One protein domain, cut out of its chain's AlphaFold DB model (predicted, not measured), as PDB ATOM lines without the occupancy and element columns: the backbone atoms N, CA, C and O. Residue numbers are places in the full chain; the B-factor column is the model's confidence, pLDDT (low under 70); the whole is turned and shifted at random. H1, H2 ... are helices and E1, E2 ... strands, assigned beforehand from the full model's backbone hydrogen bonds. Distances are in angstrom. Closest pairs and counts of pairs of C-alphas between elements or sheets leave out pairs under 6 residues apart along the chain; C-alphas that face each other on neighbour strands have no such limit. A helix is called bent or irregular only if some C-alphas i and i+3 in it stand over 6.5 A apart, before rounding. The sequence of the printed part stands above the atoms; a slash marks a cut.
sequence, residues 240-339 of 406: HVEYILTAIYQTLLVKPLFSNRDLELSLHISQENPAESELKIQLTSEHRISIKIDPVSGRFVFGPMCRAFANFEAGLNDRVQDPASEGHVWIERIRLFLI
ATOM      1  N   HIS A 240      21.778  34.756  14.599       95.31
ATOM      2  CA  HIS A 240      20.383  35.192  14.593       95.31
ATOM      3  C   HIS A 240      19.469  34.206  15.338       95.31
ATOM      4  O   HIS A 240      18.648  34.620  16.154       95.31
ATOM      5  N   VAL A 241      19.636  32.906  15.089       96.62
ATOM      6  CA  VAL A 241      18.895  31.832  15.760       96.62
ATOM      7  C   VAL A 241      19.196  31.824  17.256       96.62
ATOM      8  O   VAL A 241      18.265  31.779  18.059       96.62
ATOM      9  N   GLU A 242      20.471  31.954  17.632       96.12
ATOM     10  CA  GLU A 242      20.913  32.098  19.019       96.12
ATOM     11  C   GLU A 242      20.186  33.249  19.714       96.12
ATOM     12  O   GLU A 242      19.616  33.046  20.784       96.12
ATOM     13  N   TYR A 243      20.139  34.433  19.094       95.56
ATOM     14  CA  TYR A 243      19.435  35.585  19.655       95.56
ATOM     15  C   TYR A 243      17.954  35.288  19.932       95.56
ATOM     16  O   TYR A 243      17.474  35.546  21.036       95.56
ATOM     17  N   ILE A 244      17.240  34.721  18.955       96.56
ATOM     18  CA  ILE A 244      15.800  34.456  19.069       96.56
ATOM     19  C   ILE A 244      15.523  33.391  20.135       96.56
ATOM     20  O   ILE A 244      14.728  33.617  21.048       96.56
ATOM     21  N   LEU A 245      16.175  32.228  20.037       97.81
ATOM     22  CA  LEU A 245      15.917  31.111  20.948       97.81
ATOM     23  C   LEU A 245      16.361  31.432  22.376       97.81
ATOM     24  O   LEU A 245      15.657  31.075  23.320       97.81
ATOM     25  N   THR A 246      17.472  32.155  22.545       97.50
ATOM     26  CA  THR A 246      17.931  32.598  23.868       97.50
ATOM     27  C   THR A 246      16.951  33.586  24.483       97.50
ATOM     28  O   THR A 246      16.617  33.439  25.654       97.50
ATOM     29  N   ALA A 247      16.427  34.553  23.724       97.62
ATOM     30  CA  ALA A 247      15.447  35.507  24.250       97.62
ATOM     31  C   ALA A 247      14.160  34.813  24.734       97.62
ATOM     32  O   ALA A 247      13.684  35.078  25.846       97.62
ATOM     33  N   ILE A 248      13.646  33.855  23.953       98.00
ATOM     34  CA  ILE A 248      12.488  33.038  24.343       98.00
ATOM     35  C   ILE A 248      12.813  32.211  25.594       98.00
ATOM     36  O   ILE A 248      12.043  32.228  26.554       98.00
ATOM     37  N   TYR A 249      13.960  31.524  25.609       98.12
ATOM     38  CA  TYR A 249      14.405  30.712  26.742       98.12
ATOM     39  C   TYR A 249      14.506  31.536  28.028       98.12
ATOM     40  O   TYR A 249      13.917  31.153  29.032       98.12
ATOM     41  N   GLN A 250      15.183  32.689  27.998       97.88
ATOM     42  CA  GLN A 250      15.360  33.551  29.172       97.88
ATOM     43  C   GLN A 250      14.019  34.079  29.700       97.88
ATOM     44  O   GLN A 250      13.796  34.117  30.910       97.88
ATOM     45  N   THR A 251      13.094  34.427  28.801       97.06
ATOM     46  CA  THR A 251      11.758  34.902  29.189       97.06
ATOM     47  C   THR A 251      10.911  33.797  29.823       97.06
ATOM     48  O   THR A 251      10.138  34.063  30.742       97.06
ATOM     49  N   LEU A 252      11.045  32.554  29.355       96.44
ATOM     50  CA  LEU A 252      10.362  31.407  29.951       96.44
ATOM     51  C   LEU A 252      11.011  30.978  31.268       96.44
ATOM     52  O   LEU A 252      10.295  30.659  32.210       96.44
ATOM     53  N   LEU A 253      12.340  31.026  31.369       96.69
ATOM     54  CA  LEU A 253      13.101  30.582  32.538       96.69
ATOM     55  C   LEU A 253      12.678  31.295  33.830       96.69
ATOM     56  O   LEU A 253      12.653  30.682  34.894       96.69
ATOM     57  N   VAL A 254      12.312  32.576  33.739       96.31
ATOM     58  CA  VAL A 254      11.862  33.373  34.893       96.31
ATOM     59  C   VAL A 254      10.416  33.090  35.317       96.31
ATOM     60  O   VAL A 254       9.979  33.576  36.360       96.31
ATOM     61  N   LYS A 255       9.639  32.338  34.527       94.81
ATOM     62  CA  LYS A 255       8.242  32.029  34.855       94.81
ATOM     63  C   LYS A 255       8.183  30.958  35.957       94.81
ATOM     64  O   LYS A 255       8.959  30.006  35.886       94.81
ATOM     65  N   PRO A 256       7.232  31.043  36.910       94.56
ATOM     66  CA  PRO A 256       7.224  30.197  38.108       94.56
ATOM     67  C   PRO A 256       7.331  28.690  37.849       94.56
ATOM     68  O   PRO A 256       8.107  28.019  38.517       94.56
ATOM     69  N   LEU A 257       6.618  28.156  36.852       94.06
ATOM     70  CA  LEU A 257       6.677  26.721  36.528       94.06
ATOM     71  C   LEU A 257       8.075  26.238  36.103       94.06
ATOM     72  O   LEU A 257       8.421  25.081  36.330       94.06
ATOM     73  N   PHE A 258       8.884  27.100  35.490       95.38
ATOM     74  CA  PHE A 258      10.239  26.750  35.058       95.38
ATOM     75  C   PHE A 258      11.279  27.125  36.117       95.38
ATOM     76  O   PHE A 258      12.196  26.344  36.375       95.38
ATOM     77  N   SER A 259      11.117  28.266  36.793       95.25
ATOM     78  CA  SER A 259      12.028  28.690  37.862       95.25
ATOM     79  C   SER A 259      11.968  27.764  39.082       95.25
ATOM     80  O   SER A 259      13.006  27.474  39.678       95.25
ATOM     81  N   ASN A 260      10.784  27.233  39.406       94.62
ATOM     82  CA  ASN A 260      10.590  26.244  40.469       94.62
ATOM     83  C   ASN A 260      10.984  24.819  40.052       94.62
ATOM     84  O   ASN A 260      11.019  23.932  40.900       94.62
ATOM     85  N   ARG A 261      11.320  24.603  38.770       91.62
ATOM     86  CA  ARG A 261      11.623  23.289  38.174       91.62
ATOM     87  C   ARG A 261      10.441  22.311  38.183       91.62
ATOM     88  O   ARG A 261      10.653  21.101  38.182       91.62
ATOM     89  N   ASP A 262       9.212  22.828  38.142       92.50
ATOM     90  CA  ASP A 262       8.005  22.008  37.973       92.50
ATOM     91  C   ASP A 262       7.902  21.454  36.538       92.50
ATOM     92  O   ASP A 262       7.352  20.376  36.314       92.50
ATOM     93  N   LEU A 263       8.443  22.191  35.560       95.31
ATOM     94  CA  LEU A 263       8.546  21.797  34.155       95.31
ATOM     95  C   LEU A 263       9.984  21.944  33.645       95.31
ATOM     96  O   LEU A 263      10.719  22.853  34.031       95.31
ATOM     97  N   GLU A 264      10.371  21.053  32.735       96.25
ATOM     98  CA  GLU A 264      11.689  21.048  32.103       96.25
ATOM     99  C   GLU A 264      11.803  22.076  30.962       96.25
ATOM    100  O   GLU A 264      10.902  22.225  30.130       96.25
ATOM    101  N   LEU A 265      12.947  22.758  30.897       97.25
ATOM    102  CA  LEU A 265      13.296  23.714  29.849       97.25
ATOM    103  C   LEU A 265      14.792  23.591  29.533       97.25
ATOM    104  O   LEU A 265      15.630  23.756  30.420       97.25
ATOM    105  N   SER A 266      15.145  23.343  28.271       97.38
ATOM    106  CA  SER A 266      16.543  23.208  27.845       97.38
ATOM    107  C   SER A 266      16.796  23.898  26.512       97.38
ATOM    108  O   SER A 266      16.007  23.738  25.579       97.38
ATOM    109  N   LEU A 267      17.924  24.594  26.402       98.12
ATOM    110  CA  LEU A 267      18.369  25.256  25.183       98.12
ATOM    111  C   LEU A 267      19.703  24.662  24.728       98.12
ATOM    112  O   LEU A 267      20.646  24.578  25.512       98.12
ATOM    113  N   HIS A 268      19.782  24.293  23.456       97.62
ATOM    114  CA  HIS A 268      21.013  23.907  22.783       97.62
ATOM    115  C   HIS A 268      21.259  24.858  21.609       97.62
ATOM    116  O   HIS A 268      20.370  25.053  20.785       97.62
ATOM    117  N   ILE A 269      22.454  25.445  21.534       96.50
ATOM    118  CA  ILE A 269      22.867  26.352  20.455       96.50
ATOM    119  C   ILE A 269      24.132  25.796  19.806       96.50
ATOM    120  O   ILE A 269      25.113  25.525  20.498       96.50
ATOM    121  N   SER A 270      24.114  25.684  18.480       93.69
ATOM    122  CA  SER A 270      25.278  25.346  17.659       93.69
ATOM    123  C   SER A 270      25.732  26.585  16.887       93.69
ATOM    124  O   SER A 270      24.919  27.280  16.277       93.69
ATOM    125  N   GLN A 271      27.031  26.884  16.949       86.38
ATOM    126  CA  GLN A 271      27.635  28.037  16.265       86.38
ATOM    127  C   GLN A 271      28.017  27.724  14.813       86.38
ATOM    128  O   GLN A 271      28.116  28.635  13.996       86.38
ATOM    129  N   GLU A 272      28.230  26.445  14.497       83.75
ATOM    130  CA  GLU A 272      28.632  25.987  13.165       83.75
ATOM    131  C   GLU A 272      27.420  25.648  12.296       83.75
ATOM    132  O   GLU A 272      27.383  25.977  11.106       83.75
ATOM    133  N   ASN A 273      26.410  25.006  12.893       90.94
ATOM    134  CA  ASN A 273      25.229  24.547  12.181       90.94
ATOM    135  C   ASN A 273      23.939  25.109  12.802       90.94
ATOM    136  O   ASN A 273      23.445  24.583  13.803       90.94
ATOM    137  N   PRO A 274      23.308  26.119  12.178       93.00
ATOM    138  CA  PRO A 274      22.107  26.736  12.739       93.00
ATOM    139  C   PRO A 274      20.926  25.761  12.871       93.00
ATOM    140  O   PRO A 274      20.088  25.952  13.749       93.00
ATOM    141  N   ALA A 275      20.865  24.701  12.054       93.94
ATOM    142  CA  ALA A 275      19.781  23.712  12.082       93.94
ATOM    143  C   ALA A 275      19.807  22.789  13.316       93.94
ATOM    144  O   ALA A 275      18.804  22.146  13.638       93.94
ATOM    145  N   GLU A 276      20.950  22.697  13.997       95.25
ATOM    146  CA  GLU A 276      21.102  21.896  15.216       95.25
ATOM    147  C   GLU A 276      20.613  22.636  16.460       95.25
ATOM    148  O   GLU A 276      20.268  21.991  17.447       95.25
ATOM    149  N   SER A 277      20.524  23.969  16.403       97.56
ATOM    150  CA  SER A 277      20.035  24.778  17.518       97.56
ATOM    151  C   SER A 277      18.569  24.452  17.827       97.56
ATOM    152  O   SER A 277      17.706  24.464  16.947       97.56
ATOM    153  N   GLU A 278      18.286  24.148  19.091       97.75
ATOM    154  CA  GLU A 278      17.026  23.557  19.531       97.75
ATOM    155  C   GLU A 278      16.637  24.046  20.930       97.75
ATOM    156  O   GLU A 278      17.431  24.011  21.871       97.75
ATOM    157  N   LEU A 279      15.374  24.443  21.082       98.25
ATOM    158  CA  LEU A 279      14.751  24.748  22.365       98.25
ATOM    159  C   LEU A 279      13.737  23.651  22.702       98.25
ATOM    160  O   LEU A 279      12.723  23.515  22.018       98.25
ATOM    161  N   LYS A 280      13.988  22.876  23.761       98.06
ATOM    162  CA  LYS A 280      13.048  21.860  24.258       98.06
ATOM    163  C   LYS A 280      12.329  22.367  25.494       98.06
ATOM    164  O   LYS A 280      12.947  22.917  26.404       98.06
ATOM    165  N   ILE A 281      11.019  22.163  25.511       97.62
ATOM    166  CA  ILE A 281      10.115  22.701  26.519       97.62
ATOM    167  C   ILE A 281       9.127  21.610  26.907       97.62
ATOM    168  O   ILE A 281       8.451  21.028  26.056       97.62
ATOM    169  N   GLN A 282       9.002  21.357  28.201       96.81
ATOM    170  CA  GLN A 282       7.905  20.577  28.737       96.81
ATOM    171  C   GLN A 282       6.701  21.496  28.971       96.81
ATOM    172  O   GLN A 282       6.785  22.476  29.706       96.81
ATOM    173  N   LEU A 283       5.580  21.199  28.313       94.31
ATOM    174  CA  LEU A 283       4.359  22.007  28.392       94.31
ATOM    175  C   LEU A 283       3.445  21.507  29.517       94.31
ATOM    176  O   LEU A 283       2.876  22.301  30.266       94.31
ATOM    177  N   THR A 284       3.320  20.186  29.634       92.00
ATOM    178  CA  THR A 284       2.566  19.478  30.678       92.00
ATOM    179  C   THR A 284       3.338  18.224  31.103       92.00
ATOM    180  O   THR A 284       4.410  17.937  30.571       92.00
ATOM    181  N   SER A 285       2.816  17.441  32.049       89.19
ATOM    182  CA  SER A 285       3.415  16.148  32.425       89.19
ATOM    183  C   SER A 285       3.547  15.182  31.238       89.19
ATOM    184  O   SER A 285       4.502  14.413  31.176       89.19
ATOM    185  N   GLU A 286       2.618  15.253  30.283       89.56
ATOM    186  CA  GLU A 286       2.525  14.329  29.147       89.56
ATOM    187  C   GLU A 286       3.098  14.911  27.843       89.56
ATOM    188  O   GLU A 286       3.504  14.160  26.957       89.56
ATOM    189  N   HIS A 287       3.156  16.240  27.709       93.06
ATOM    190  CA  HIS A 287       3.499  16.896  26.446       93.06
ATOM    191  C   HIS A 287       4.828  17.647  26.524       93.06
ATOM    192  O   HIS A 287       5.032  18.522  27.371       93.06
ATOM    193  N   ARG A 288       5.701  17.357  25.557       95.44
ATOM    194  CA  ARG A 288       6.948  18.079  25.297       95.44
ATOM    195  C   ARG A 288       6.950  18.597  23.865       95.44
ATOM    196  O   ARG A 288       6.415  17.943  22.969       95.44
ATOM    197  N   ILE A 289       7.572  19.751  23.670       96.00
ATOM    198  CA  ILE A 289       7.783  20.361  22.364       96.00
ATOM    199  C   ILE A 289       9.264  20.688  22.177       96.00
ATOM    200  O   ILE A 289       9.947  21.120  23.104       96.00
ATOM    201  N   SER A 290       9.751  20.458  20.968       96.81
ATOM    202  CA  SER A 290      11.021  20.935  20.448       96.81
ATOM    203  C   SER A 290      10.735  22.034  19.436       96.81
ATOM    204  O   SER A 290       9.858  21.885  18.585       96.81
ATOM    205  N   ILE A 291      11.453  23.143  19.549       97.31
ATOM    206  CA  ILE A 291      11.342  24.293  18.667       97.31
ATOM    207  C   ILE A 291      12.707  24.524  18.030       97.31
ATOM    208  O   ILE A 291      13.701  24.748  18.724       97.31
ATOM    209  N   LYS A 292      12.734  24.493  16.699       97.50
ATOM    210  CA  LYS A 292      13.903  24.811  15.874       97.50
ATOM    211  C   LYS A 292      13.562  25.934  14.907       97.50
ATOM    212  O   LYS A 292      12.387  26.229  14.692       97.50
ATOM    213  N   ILE A 293      14.582  26.548  14.317       97.19
ATOM    214  CA  ILE A 293      14.417  27.535  13.248       97.19
ATOM    215  C   ILE A 293      15.072  26.974  11.990       97.19
ATOM    216  O   ILE A 293      16.260  26.662  11.996       97.19
ATOM    217  N   ASP A 294      14.297  26.846  10.916       95.69
ATOM    218  CA  ASP A 294      14.828  26.459   9.615       95.69
ATOM    219  C   ASP A 294      15.796  27.547   9.112       95.69
ATOM    220  O   ASP A 294      15.385  28.699   8.947       95.69
ATOM    221  N   PRO A 295      17.078  27.232   8.859       94.88
ATOM    222  CA  PRO A 295      18.066  28.249   8.516       94.88
ATOM    223  C   PRO A 295      17.822  28.894   7.150       94.88
ATOM    224  O   PRO A 295      18.286  30.009   6.916       94.88
ATOM    225  N   VAL A 296      17.092  28.237   6.245       94.38
ATOM    226  CA  VAL A 296      16.828  28.765   4.901       94.38
ATOM    227  C   VAL A 296      15.708  29.801   4.924       94.38
ATOM    228  O   VAL A 296      15.889  30.928   4.465       94.38
ATOM    229  N   SER A 297      14.564  29.446   5.498       93.69
ATOM    230  CA  SER A 297      13.366  30.290   5.533       93.69
ATOM    231  C   SER A 297      13.256  31.176   6.775       93.69
ATOM    232  O   SER A 297      12.497  32.146   6.766       93.69
ATOM    233  N   GLY A 298      13.972  30.838   7.849       94.31
ATOM    234  CA  GLY A 298      13.854  31.464   9.165       94.31
ATOM    235  C   GLY A 298      12.597  31.065   9.933       94.31
ATOM    236  O   GLY A 298      12.293  31.674  10.961       94.31
ATOM    237  N   ARG A 299      11.813  30.107   9.424       95.06
ATOM    238  CA  ARG A 299      10.546  29.683  10.030       95.06
ATOM    239  C   ARG A 299      10.784  28.769  11.225       95.06
ATOM    240  O   ARG A 299      11.693  27.944  11.214       95.06
ATOM    241  N   PHE A 300       9.944  28.907  12.242       96.06
ATOM    242  CA  PHE A 300       9.905  27.964  13.349       96.06
ATOM    243  C   PHE A 300       9.345  26.632  12.876       96.06
ATOM    244  O   PHE A 300       8.359  26.613  12.140       96.06
ATOM    245  N   VAL A 301       9.960  25.556  13.351       95.94
ATOM    246  CA  VAL A 301       9.542  24.175  13.124       95.94
ATOM    247  C   VAL A 301       9.321  23.530  14.484       95.94
ATOM    248  O   VAL A 301      10.216  23.564  15.338       95.94
ATOM    249  N   PHE A 302       8.131  22.971  14.697       95.62
ATOM    250  CA  PHE A 302       7.773  22.310  15.949       95.62
ATOM    251  C   PHE A 302       7.900  20.787  15.827       95.62
ATOM    252  O   PHE A 302       7.490  20.179  14.842       95.62
ATOM    253  N   GLY A 303       8.451  20.156  16.860       92.88
ATOM    254  CA  GLY A 303       8.530  18.704  17.001       92.88
ATOM    255  C   GLY A 303       7.952  18.244  18.342       92.88
ATOM    256  O   GLY A 303       8.150  18.932  19.341       92.88
ATOM    257  N   PRO A 304       7.274  17.086  18.427       91.56
ATOM    258  CA  PRO A 304       6.869  16.204  17.330       91.56
ATOM    259  C   PRO A 304       5.722  16.788  16.489       91.56
ATOM    260  O   PRO A 304       4.972  17.647  16.950       91.56
ATOM    261  N   MET A 305       5.547  16.277  15.266       84.38
ATOM    262  CA  MET A 305       4.441  16.674  14.387       84.38
ATOM    263  C   MET A 305       3.101  16.301  15.030       84.38
ATOM    264  O   MET A 305       2.774  15.123  15.178       84.38
ATOM    265  N   CYS A 306       2.308  17.303  15.401       83.62
ATOM    266  CA  CYS A 306       1.003  17.113  16.022       83.62
ATOM    267  C   CYS A 306       0.015  18.171  15.524       83.62
ATOM    268  O   CYS A 306       0.351  19.354  15.437       83.62
ATOM    269  N   ARG A 307      -1.237  17.771  15.253       85.50
ATOM    270  CA  ARG A 307      -2.300  18.709  14.838       85.50
ATOM    271  C   ARG A 307      -2.535  19.814  15.866       85.50
ATOM    272  O   ARG A 307      -2.819  20.941  15.477       85.50
ATOM    273  N   ALA A 308      -2.378  19.498  17.154       84.06
ATOM    274  CA  ALA A 308      -2.487  20.479  18.227       84.06
ATOM    275  C   ALA A 308      -1.451  21.603  18.085       84.06
ATOM    276  O   ALA A 308      -1.751  22.736  18.432       84.06
ATOM    277  N   PHE A 309      -0.261  21.310  17.551       90.81
ATOM    278  CA  PHE A 309       0.846  22.259  17.427       90.81
ATOM    279  C   PHE A 309       0.832  23.029  16.108       90.81
ATOM    280  O   PHE A 309       1.174  24.207  16.108       90.81
ATOM    281  N   ALA A 310       0.358  22.414  15.020       91.19
ATOM    282  CA  ALA A 310       0.380  22.997  13.675       91.19
ATOM    283  C   ALA A 310      -0.250  24.403  13.600       91.19
ATOM    284  O   ALA A 310       0.295  25.301  12.962       91.19
ATOM    285  N   ASN A 311      -1.367  24.629  14.301       91.31
ATOM    286  CA  ASN A 311      -2.025  25.940  14.327       91.31
ATOM    287  C   ASN A 311      -1.194  27.009  15.055       91.31
ATOM    288  O   ASN A 311      -1.212  28.179  14.669       91.31
ATOM    289  N   PHE A 312      -0.474  26.624  16.112       93.69
ATOM    290  CA  PHE A 312       0.386  27.541  16.858       93.69
ATOM    291  C   PHE A 312       1.713  27.778  16.147       93.69
ATOM    292  O   PHE A 312       2.207  28.898  16.182       93.69
ATOM    293  N   GLU A 313       2.250  26.771  15.461       94.94
ATOM    294  CA  GLU A 313       3.419  26.904  14.590       94.94
ATOM    295  C   GLU A 313       3.136  27.887  13.450       94.94
ATOM    296  O   GLU A 313       3.869  28.859  13.267       94.94
ATOM    297  N   ALA A 314       2.022  27.696  12.732       92.62
ATOM    298  CA  ALA A 314       1.578  28.622  11.694       92.62
ATOM    299  C   ALA A 314       1.340  30.027  12.267       92.62
ATOM    300  O   ALA A 314       1.759  31.020  11.685       92.62
ATOM    301  N   GLY A 315       0.730  30.128  13.448       91.50
ATOM    302  CA  GLY A 315       0.507  31.407  14.112       91.50
ATOM    303  C   GLY A 315       1.794  32.135  14.522       91.50
ATOM    304  O   GLY A 315       1.907  33.336  14.276       91.50
ATOM    305  N   LEU A 316       2.773  31.424  15.086       92.81
ATOM    306  CA  LEU A 316       4.093  31.964  15.428       92.81
ATOM    307  C   LEU A 316       4.875  32.377  14.170       92.81
ATOM    308  O   LEU A 316       5.626  33.350  14.190       92.81
ATOM    309  N   ASN A 317       4.688  31.664  13.061       93.69
ATOM    310  CA  ASN A 317       5.299  32.024  11.791       93.69
ATOM    311  C   ASN A 317       4.616  33.236  11.137       93.69
ATOM    312  O   ASN A 317       5.293  34.190  10.774       93.69
ATOM    313  N   ASP A 318       3.295  33.270  11.036       89.06
ATOM    314  CA  ASP A 318       2.629  34.262  10.187       89.06
ATOM    315  C   ASP A 318       2.231  35.547  10.932       89.06
ATOM    316  O   ASP A 318       2.008  36.583  10.304       89.06
ATOM    317  N   ARG A 319       2.112  35.506  12.269       87.25
ATOM    318  CA  ARG A 319       1.572  36.632  13.060       87.25
ATOM    319  C   ARG A 319       2.603  37.362  13.910       87.25
ATOM    320  O   ARG A 319       2.303  38.463  14.365       87.25
ATOM    321  N   VAL A 320       3.771  36.773  14.151       89.25
ATOM    322  CA  VAL A 320       4.789  37.348  15.040       89.25
ATOM    323  C   VAL A 320       5.889  38.014  14.228       89.25
ATOM    324  O   VAL A 320       6.558  37.362  13.431       89.25
ATOM    325  N   GLN A 321       6.064  39.317  14.447       86.75
ATOM    326  CA  GLN A 321       7.091  40.130  13.786       86.75
ATOM    327  C   GLN A 321       8.382  40.212  14.605       86.75
ATOM    328  O   GLN A 321       9.454  40.272  14.016       86.75
ATOM    329  N   ASP A 322       8.288  40.165  15.939       90.31
ATOM    330  CA  ASP A 322       9.437  40.093  16.851       90.31
ATOM    331  C   ASP A 322       9.359  38.812  17.700       90.31
ATOM    332  O   ASP A 322       8.806  38.808  18.808       90.31
ATOM    333  N   PRO A 323       9.882  37.684  17.192       92.44
ATOM    334  CA  PRO A 323       9.840  36.427  17.923       92.44
ATOM    335  C   PRO A 323      10.702  36.417  19.185       92.44
ATOM    336  O   PRO A 323      10.399  35.649  20.096       92.44
ATOM    337  N   ALA A 324      11.743  37.249  19.261       93.62
ATOM    338  CA  ALA A 324      12.592  37.327  20.444       93.62
ATOM    339  C   ALA A 324      11.810  37.886  21.644       93.62
ATOM    340  O   ALA A 324      11.923  37.358  22.750       93.62
ATOM    341  N   SER A 325      10.962  38.891  21.410       93.25
ATOM    342  CA  SER A 325      10.113  39.479  22.453       93.25
ATOM    343  C   SER A 325       8.802  38.716  22.660       93.25
ATOM    344  O   SER A 325       8.393  38.482  23.795       93.25
ATOM    345  N   GLU A 326       8.121  38.301  21.587       92.31
ATOM    346  CA  GLU A 326       6.737  37.798  21.651       92.31
ATOM    347  C   GLU A 326       6.609  36.270  21.521       92.31
ATOM    348  O   GLU A 326       5.541  35.714  21.787       92.31
ATOM    349  N   GLY A 327       7.675  35.560  21.135       93.62
ATOM    350  CA  GLY A 327       7.617  34.120  20.855       93.62
ATOM    351  C   GLY A 327       7.163  33.279  22.052       93.62
ATOM    352  O   GLY A 327       6.405  32.322  21.893       93.62
ATOM    353  N   HIS A 328       7.536  33.689  23.267       94.81
ATOM    354  CA  HIS A 328       7.132  33.020  24.505       94.81
ATOM    355  C   HIS A 328       5.605  32.989  24.699       94.81
ATOM    356  O   HIS A 328       5.072  31.979  25.150       94.81
ATOM    357  N   VAL A 329       4.875  34.032  24.280       94.44
ATOM    358  CA  VAL A 329       3.407  34.121  24.426       94.44
ATOM    359  C   VAL A 329       2.707  32.987  23.676       94.44
ATOM    360  O   VAL A 329       1.700  32.448  24.133       94.44
ATOM    361  N   TRP A 330       3.238  32.593  22.519       94.25
ATOM    362  CA  TRP A 330       2.687  31.481  21.747       94.25
ATOM    363  C   TRP A 330       2.907  30.140  22.435       94.25
ATOM    364  O   TRP A 330       2.001  29.311  22.441       94.25
ATOM    365  N   ILE A 331       4.056  29.953  23.082       94.81
ATOM    366  CA  ILE A 331       4.364  28.747  23.860       94.81
ATOM    367  C   ILE A 331       3.430  28.645  25.072       94.81
ATOM    368  O   ILE A 331       2.841  27.589  25.310       94.81
ATOM    369  N   GLU A 332       3.213  29.755  25.785       94.62
ATOM    370  CA  GLU A 332       2.243  29.825  26.883       94.62
ATOM    371  C   GLU A 332       0.834  29.449  26.395       94.62
ATOM    372  O   GLU A 332       0.162  28.624  27.012       94.62
ATOM    373  N   ARG A 333       0.404  29.962  25.233       94.69
ATOM    374  CA  ARG A 333      -0.899  29.620  24.633       94.69
ATOM    375  C   ARG A 333      -1.037  28.141  24.274       94.69
ATOM    376  O   ARG A 333      -2.115  27.590  24.493       94.69
ATOM    377  N   ILE A 334       0.014  27.495  23.758       94.94
ATOM    378  CA  ILE A 334      -0.011  26.047  23.483       94.94
ATOM    379  C   ILE A 334      -0.272  25.293  24.786       94.94
ATOM    380  O   ILE A 334      -1.153  24.434  24.833       94.94
ATOM    381  N   ARG A 335       0.443  25.641  25.863       94.12
ATOM    382  CA  ARG A 335       0.241  25.021  27.178       94.12
ATOM    383  C   ARG A 335      -1.205  25.180  27.655       94.12
ATOM    384  O   ARG A 335      -1.830  24.188  28.024       94.12
ATOM    385  N   LEU A 336      -1.748  26.399  27.617       94.44
ATOM    386  CA  LEU A 336      -3.135  26.662  28.022       94.44
ATOM    387  C   LEU A 336      -4.138  25.818  27.230       94.44
ATOM    388  O   LEU A 336      -5.073  25.260  27.808       94.44
ATOM    389  N   PHE A 337      -3.930  25.708  25.917       94.75
ATOM    390  CA  PHE A 337      -4.768  24.901  25.037       94.75
ATOM    391  C   PHE A 337      -4.734  23.419  25.423       94.75
ATOM    392  O   PHE A 337      -5.792  22.836  25.641       94.75
ATOM    393  N   LEU A 338      -3.545  22.835  25.598       94.38
ATOM    394  CA  LEU A 338      -3.401  21.424  25.974       94.38
ATOM    395  C   LEU A 338      -4.087  21.104  27.306       94.38
ATOM    396  O   LEU A 338      -4.799  20.111  27.414       94.38
ATOM    397  N   ILE A 339      -3.914  21.967  28.308       94.06
ATOM    398  CA  ILE A 339      -4.541  21.778  29.622       94.06
ATOM    399  C   ILE A 339      -6.054  21.948  29.517       94.06
ATOM    400  O   ILE A 339      -6.803  21.218  30.154       94.06
TER     401      ILE A 339
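What this domain is: This is residues 240 to 339 of the 406 residues of an uncharacterized protein of Deltaproteobacteria bacterium (UniProt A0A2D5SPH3). One four-stranded sheet has three helices, H1, H3 and H4, over one face and no named helix over the other: two layers, helices on one face of a sheet. H4 packs between H1, over the E1 and E2 side, and H3, over E4; short H2 only grazes the sheet. The printed part has 100 residues, in the order H1 H2 E1 E2 E3 E4 H3 H4; the sheet order is E1 - E2 - E3 - E4, all antiparallel. The class is mixed, and the whole is compact and rounded, with a radius of gyration of the C-alphas of 12.6 A and spans of 33 by 26 by 22 A.

Where its parts are: H1, residues 240 to 253, begins at C-alpha 240 (20.383, 35.192, 14.593) and is 19.9 A long. H2 is residues 256 to 259, E1 265 to 268, E2 278 to 282, E3 288 to 293, 17.0 A, and E4 300 to 303. H3, residues 307 to 319, is 18.4 A long and only just irregular, C-alphas 308 and 311 being 6.7 A apart. H4, residues 323 to 339, is 23.6 A long, ends at C-alpha 339 (-4.541, 21.778, 29.622) and is irregular, with C-alphas 325 and 328 7.4 A apart.

How they stand to each other: E1 to E4 form a meander, each strand the antiparallel neighbour of the one before; N 266 and O 280 are 2.9 A apart, N 281 and O 289 2.8 A, N 290 and O 303 2.7 A, within hydrogen-bond range. H1's height over the sheet is 8.8 A. H4 touches H1 with residues 323 to 328 alone, closest C-alphas Ile 244 and Ala 324, 4.5 A, at a steep tilt of 49 degrees, the same way. H3 and H4, a helical hairpin, touch at a shallow tilt of 25 degrees, opposite ways, closest C-alphas Leu 316 and Trp 330, 6.5 A. H1 and H3 are apart. Every O i to N i+4 pair is within range in H1, 7 of 9 in H3 and 9 of 13 in H4; H2 is too short for one.

The domain as a whole: The C-alphas farthest apart, those of Glu 272 and Ile 339, are 37.3 A apart. The printed part has no cut and no long link, and no printed residue is under 70 in pLDDT.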